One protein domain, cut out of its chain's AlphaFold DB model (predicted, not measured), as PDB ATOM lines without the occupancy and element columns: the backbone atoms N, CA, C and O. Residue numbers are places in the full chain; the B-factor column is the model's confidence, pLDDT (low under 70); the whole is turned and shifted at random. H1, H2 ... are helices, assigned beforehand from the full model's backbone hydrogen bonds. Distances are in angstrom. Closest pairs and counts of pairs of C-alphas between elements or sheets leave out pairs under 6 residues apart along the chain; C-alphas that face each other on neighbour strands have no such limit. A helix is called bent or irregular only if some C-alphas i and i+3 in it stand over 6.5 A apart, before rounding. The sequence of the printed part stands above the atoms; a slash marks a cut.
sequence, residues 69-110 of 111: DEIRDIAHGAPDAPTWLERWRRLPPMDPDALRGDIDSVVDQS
ATOM      1  N   ASP A  69     -51.549  -4.657  -7.311       75.50
ATOM      2  CA  ASP A  69     -50.357  -4.630  -6.465       75.50
ATOM      3  C   ASP A  69     -50.216  -5.919  -5.636       75.50
ATOM      4  O   ASP A  69     -49.121  -6.473  -5.570       75.50
ATOM      5  N   GLU A  70     -51.312  -6.447  -5.086       73.12
ATOM      6  CA  GLU A  70     -51.327  -7.717  -4.341       73.12
ATOM      7  C   GLU A  70     -50.998  -8.906  -5.252       73.12
ATOM      8  O   GLU A  70     -50.167  -9.748  -4.905       73.12
ATOM      9  N   ILE A  71     -51.557  -8.927  -6.467       76.38
ATOM     10  CA  ILE A  71     -51.249  -9.946  -7.483       76.38
ATOM     11  C   ILE A  71     -49.756  -9.913  -7.840       76.38
ATOM     12  O   ILE A  71     -49.108 -10.961  -7.939       76.38
ATOM     13  N   ARG A  72     -49.185  -8.714  -8.015       73.38
ATOM     14  CA  ARG A  72     -47.754  -8.538  -8.303       73.38
ATOM     15  C   ARG A  72     -46.888  -9.069  -7.161       73.38
ATOM     16  O   ARG A  72     -45.889  -9.743  -7.419       73.38
ATOM     17  N   ASP A  73     -47.261  -8.785  -5.920       75.75
ATOM     18  CA  ASP A  73     -46.498  -9.203  -4.744       75.75
ATOM     19  C   ASP A  73     -46.519 -10.732  -4.572       75.75
ATOM     20  O   ASP A  73     -45.470 -11.331  -4.309       75.75
ATOM     21  N   ILE A  74     -47.664 -11.376  -4.833       74.75
ATOM     22  CA  ILE A  74     -47.808 -12.842  -4.865       74.75
ATOM     23  C   ILE A  74     -46.947 -13.454  -5.980       74.75
ATOM     24  O   ILE A  74     -46.188 -14.394  -5.731       74.75
ATOM     25  N   ALA A  75     -47.031 -12.918  -7.202       72.38
ATOM     26  CA  ALA A  75     -46.343 -13.469  -8.371       72.38
ATOM     27  C   ALA A  75     -44.814 -13.368  -8.272       72.38
ATOM     28  O   ALA A  75     -44.094 -14.263  -8.722       72.38
ATOM     29  N   HIS A  76     -44.304 -12.288  -7.680       72.12
ATOM     30  CA  HIS A  76     -42.866 -12.043  -7.578       72.12
ATOM     31  C   HIS A  76     -42.259 -12.448  -6.231       72.12
ATOM     32  O   HIS A  76     -41.043 -12.317  -6.064       72.12
ATOM     33  N   GLY A  77     -43.070 -12.924  -5.275       66.44
ATOM     34  CA  GLY A  77     -42.633 -13.149  -3.893       66.44
ATOM     35  C   GLY A  77     -41.935 -11.911  -3.322       66.44
ATOM     36  O   GLY A  77     -40.915 -12.033  -2.635       66.44
ATOM     37  N   ALA A  78     -42.398 -10.723  -3.727       64.00
ATOM     38  CA  ALA A  78     -41.656  -9.493  -3.524       64.00
ATOM     39  C   ALA A  78     -41.626  -9.160  -2.025       64.00
ATOM     40  O   ALA A  78     -42.668  -9.186  -1.370       64.00
ATOM     41  N   PRO A  79     -40.447  -8.859  -1.454       65.75
ATOM     42  CA  PRO A  79     -40.391  -8.365  -0.092       65.75
ATOM     43  C   PRO A  79     -41.128  -7.026  -0.014       65.75
ATOM     44  O   PRO A  79     -40.998  -6.191  -0.912       65.75
ATOM     45  N   ASP A  80     -41.855  -6.818   1.080       74.38
ATOM     46  CA  ASP A  80     -42.547  -5.570   1.376       74.38
ATOM     47  C   ASP A  80     -41.585  -4.369   1.304       74.38
ATOM     48  O   ASP A  80     -40.375  -4.487   1.533       74.38
ATOM     49  N   ALA A  81     -42.118  -3.186   0.981       73.00
ATOM     50  CA  ALA A  81     -41.326  -1.975   0.747       73.00
ATOM     51  C   ALA A  81     -40.225  -1.690   1.802       73.00
ATOM     52  O   ALA A  81     -39.106  -1.344   1.402       73.00
ATOM     53  N   PRO A  82     -40.450  -1.849   3.127       77.81
ATOM     54  CA  PRO A  82     -39.383  -1.639   4.104       77.81
ATOM     55  C   PRO A  82     -38.295  -2.721   4.069       77.81
ATOM     56  O   PRO A  82     -37.118  -2.392   4.235       77.81
ATOM     57  N   THR A  83     -38.637  -3.978   3.783       79.56
ATOM     58  CA  THR A  83     -37.647  -5.046   3.565       79.56
ATOM     59  C   THR A  83     -36.802  -4.771   2.320       79.56
ATOM     60  O   THR A  83     -35.583  -4.978   2.327       79.56
ATOM     61  N   TRP A  84     -37.416  -4.231   1.266       80.12
ATOM     62  CA  TRP A  84     -36.711  -3.814   0.054       80.12
ATOM     63  C   TRP A  84     -35.722  -2.670   0.331       80.12
ATOM     64  O   TRP A  84     -34.557  -2.738  -0.065       80.12
ATOM     65  N   LEU A  85     -36.149  -1.655   1.088       81.75
ATOM     66  CA  LEU A  85     -35.302  -0.529   1.497       81.75
ATOM     67  C   LEU A  85     -34.117  -0.966   2.365       81.75
ATOM     68  O   LEU A  85     -32.999  -0.484   2.170       81.75
ATOM     69  N   GLU A  86     -34.334  -1.887   3.304       82.62
ATOM     70  CA  GLU A  86     -33.262  -2.417   4.150       82.62
ATOM     71  C   GLU A  86     -32.241  -3.219   3.337       82.62
ATOM     72  O   GLU A  86     -31.033  -3.097   3.547       82.62
ATOM     73  N   ARG A  87     -32.702  -3.990   2.347       81.25
ATOM     74  CA  ARG A  87     -31.812  -4.688   1.417       81.25
ATOM     75  C   ARG A  87     -30.994  -3.708   0.580       81.25
ATOM     76  O   ARG A  87     -29.794  -3.916   0.426       81.25
ATOM     77  N   TRP A  88     -31.614  -2.633   0.092       80.19
ATOM     78  CA  TRP A  88     -30.937  -1.613  -0.710       80.19
ATOM     79  C   TRP A  88     -29.842  -0.887   0.080       80.19
ATOM     80  O   TRP A  88     -28.740  -0.693  -0.424       80.19
ATOM     81  N   ARG A  89     -30.089  -0.585   1.362       83.94
ATOM     82  CA  ARG A  89     -29.088   0.013   2.268       83.94
ATOM     83  C   ARG A  89     -27.876  -0.878   2.542       83.94
ATOM     84  O   ARG A  89     -26.828  -0.361   2.914       83.94
ATOM     85  N   ARG A  90     -28.020  -2.198   2.404       87.06
ATOM     86  CA  ARG A  90     -26.943  -3.179   2.627       87.06
ATOM     87  C   ARG A  90     -26.142  -3.495   1.370       87.06
ATOM     88  O   ARG A  90     -25.200  -4.282   1.450       87.06
ATOM     89  N   LEU A  91     -26.514  -2.935   0.220       81.69
ATOM     90  CA  LEU A  91     -25.728  -3.115  -0.990       81.69
ATOM     91  C   LEU A  91     -24.355  -2.450  -0.820       81.69
ATOM     92  O   LEU A  91     -24.262  -1.378  -0.214       81.69
ATOM     93  N   PRO A  92     -23.280  -3.077  -1.328       79.56
ATOM     94  CA  PRO A  92     -21.975  -2.439  -1.347       79.56
ATOM     95  C   PRO A  92     -22.057  -1.131  -2.149       79.56
ATOM     96  O   PRO A  92     -22.865  -1.042  -3.079       79.56
ATOM     97  N   PRO A  93     -21.240  -0.117  -1.811       78.88
ATOM     98  CA  PRO A  93     -21.177   1.104  -2.598       78.88
ATOM     99  C   PRO A  93     -20.835   0.731  -4.040       78.88
ATOM    100  O   PRO A  93     -19.804   0.116  -4.307       78.88
ATOM    101  N   MET A  94     -21.747   1.055  -4.947       76.12
ATOM    102  CA  MET A  94     -21.582   0.800  -6.367       76.12
ATOM    103  C   MET A  94     -20.944   2.029  -6.997       76.12
ATOM    104  O   MET A  94     -21.403   3.148  -6.764       76.12
ATOM    105  N   ASP A  95     -19.880   1.819  -7.764       83.62
ATOM    106  CA  ASP A  95     -19.280   2.877  -8.566       83.62
ATOM    107  C   ASP A  95     -20.224   3.193  -9.743       83.62
ATOM    108  O   ASP A  95     -20.464   2.314 -10.581       83.62
ATOM    109  N   PRO A  96     -20.812   4.403  -9.801       78.00
ATOM    110  CA  PRO A  96     -21.779   4.751 -10.836       78.00
ATOM    111  C   PRO A  96     -21.166   4.752 -12.241       78.00
ATOM    112  O   PRO A  96     -21.882   4.483 -13.206       78.00
ATOM    113  N   ASP A  97     -19.862   5.019 -12.365       83.56
ATOM    114  CA  ASP A  97     -19.189   5.058 -13.663       83.56
ATOM    115  C   ASP A  97     -18.919   3.643 -14.189       83.56
ATOM    116  O   ASP A  97     -19.070   3.386 -15.385       83.56
ATOM    117  N   ALA A  98     -18.624   2.694 -13.294       78.50
ATOM    118  CA  ALA A  98     -18.504   1.280 -13.646       78.50
ATOM    119  C   ALA A  98     -19.845   0.699 -14.125       78.50
ATOM    120  O   ALA A  98     -19.901   0.046 -15.164       78.50
ATOM    121  N   LEU A  99     -20.942   1.008 -13.420       79.50
ATOM    122  CA  LEU A  99     -22.283   0.561 -13.811       79.50
ATOM    123  C   LEU A  99     -22.689   1.102 -15.188       79.50
ATOM    124  O   LEU A  99     -23.320   0.399 -15.974       79.50
ATOM    125  N   ARG A 100     -22.332   2.357 -15.483       78.38
ATOM    126  CA  ARG A 100     -22.625   2.974 -16.778       78.38
ATOM    127  C   ARG A 100     -21.895   2.262 -17.916       78.38
ATOM    128  O   ARG A 100     -22.529   1.949 -18.915       78.38
ATOM    129  N   GLY A 101     -20.611   1.950 -17.733       81.50
ATOM    130  CA  GLY A 101     -19.830   1.196 -18.715       81.50
ATOM    131  C   GLY A 101     -20.393  -0.203 -18.989       81.50
ATOM    132  O   GLY A 101     -20.449  -0.621 -20.145       81.50
ATOM    133  N   ASP A 102     -20.869  -0.898 -17.952       75.56
ATOM    134  CA  ASP A 102     -21.507  -2.212 -18.102       75.56
ATOM    135  C   ASP A 102     -22.830  -2.126 -18.883       75.56
ATOM    136  O   ASP A 102     -23.095  -2.959 -19.749       75.56
ATOM    137  N   ILE A 103     -23.654  -1.104 -18.616       71.25
ATOM    138  CA  ILE A 103     -24.917  -0.880 -19.337       71.25
ATOM    139  C   ILE A 103     -24.647  -0.536 -20.803       71.25
ATOM    140  O   ILE A 103     -25.248  -1.149 -21.685       71.25
ATOM    141  N   ASP A 104     -23.730   0.395 -21.063       79.56
ATOM    142  CA  ASP A 104     -23.362   0.797 -22.422       79.56
ATOM    143  C   ASP A 104     -22.806  -0.409 -23.206       79.56
ATOM    144  O   ASP A 104     -23.202  -0.644 -24.345       79.56
ATOM    145  N   SER A 105     -22.007  -1.271 -22.561       73.31
ATOM    146  CA  SER A 105     -21.518  -2.516 -23.169       73.31
ATOM    147  C   SER A 105     -22.627  -3.516 -23.517       73.31
ATOM    148  O   SER A 105     -22.446  -4.303 -24.445       73.31
ATOM    149  N   VAL A 106     -23.732  -3.565 -22.769       70.88
ATOM    150  CA  VAL A 106     -24.866  -4.464 -23.065       70.88
ATOM    151  C   VAL A 106     -25.733  -3.892 -24.190       70.88
ATOM    152  O   VAL A 106     -26.213  -4.639 -25.048       70.88
ATOM    153  N   VAL A 107     -25.910  -2.571 -24.214       73.62
ATOM    154  CA  VAL A 107     -26.659  -1.872 -25.266       73.62
ATOM    155  C   VAL A 107     -25.928  -1.972 -26.608       73.62
ATOM    156  O   VAL A 107     -26.559  -2.307 -27.610       73.62
ATOM    157  N   ASP A 108     -24.605  -1.807 -26.617       68.81
ATOM    158  CA  ASP A 108     -23.778  -1.921 -27.826       68.81
ATOM    159  C   ASP A 108     -23.689  -3.356 -28.375       68.81
ATOM    160  O   ASP A 108     -23.462  -3.546 -29.565       68.81
ATOM    161  N   GLN A 109     -23.898  -4.386 -27.547       58.53
ATOM    162  CA  GLN A 109     -23.977  -5.784 -28.008       58.53
ATOM    163  C   GLN A 109     -25.314  -6.130 -28.683       58.53
ATOM    164  O   GLN A 109     -25.447  -7.214 -29.252       58.53
ATOM    165  N   SER A 110     -26.305  -5.240 -28.592       56.00
ATOM    166  CA  SER A 110     -27.662  -5.449 -29.109       56.00
ATOM    167  C   SER A 110     -27.947  -4.677 -30.408       56.00
ATOM    168  O   SER A 110     -29.072  -4.740 -30.908       56.00
TER     169      SER A 110
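AT A GLANCE: This is residues 69 to 110 of the 111 residues of an uncharacterized protein of Dehalococcoidia bacterium (UniProt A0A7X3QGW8). The printed part is an open arch of three separate helices with an empty middle. H1 sits crosswise at one foot, H2 lies along the top on the side of that foot, and H3, the longest helix, makes most of the other leg, with residues 109 and 110 beyond its end. It has 42 residues with three named helices, in the order H1, H2, H3, and no named strand; the class is all helix. The whole is extended, with a radius of gyration of the C-alphas of 15.2 A, and flat, spanning 36 by 26 by 11 A.

IN THESE COORDINATES: H1 is residues 69 to 76, Asp 69 to His 76, and begins with C-alpha 69 at (-50.357, -4.630, -6.465). It measures 10.6 A from first to last C-alpha. H2 follows as residues 81 to 89, Ala 81 to Arg 89, and is 12.5 A long by the same measure. Its C-alpha 81 is at (-41.326, -1.975, 0.747). H3 is residues 96 to 108, Pro 96 to Asp 108, and is 18.4 A from first to last C-alpha. It ends with C-alpha 108 at (-23.778, -1.921, -27.826). No helix is bent or irregular.

HOW THE PARTS SIT: H1 touches no helix, and it is apart from H2, with no C-alpha of the one within 8 A of the other. The link between them has 4 residues and is tight. From H2 a short link of 6 residues leads to H3. H2 and H3 are also apart, with no C-alpha of the one within 8 A of the other, and so are H1 and H3. The N-to-C direction of H2 has 0.99 in x, while that of H3 has -0.86 in z. That of H1 has 0.69 in x and -0.71 in y. There is no hairpin. In H1, H2 and H3 every pair of O of residue i and N of residue i+4 is within hydrogen-bond range.

THE WHOLE: The two C-alphas farthest apart are those of Glu 70 and Asp 108, 36.7 A, and the first and last printed C-alphas, of Asp 69 and Ser 110, are 32.1 A apart. Three stretches stand free, with no C-alpha 8 or more residues away along the chain within 10 A: residues 71 to 77, of which 71 to 76 belong to H1; residues 80 to 86, of which 81 to 86 belong to H2; and residues 88 to 110, of which 96 to 108 belong to H3. The printed part has no cut, and no link is long. The mean pLDDT of the printed part of this predicted model is 75.7. Residues 77 to 79, between H1 and H2, and residues 108 to 110 are under 70.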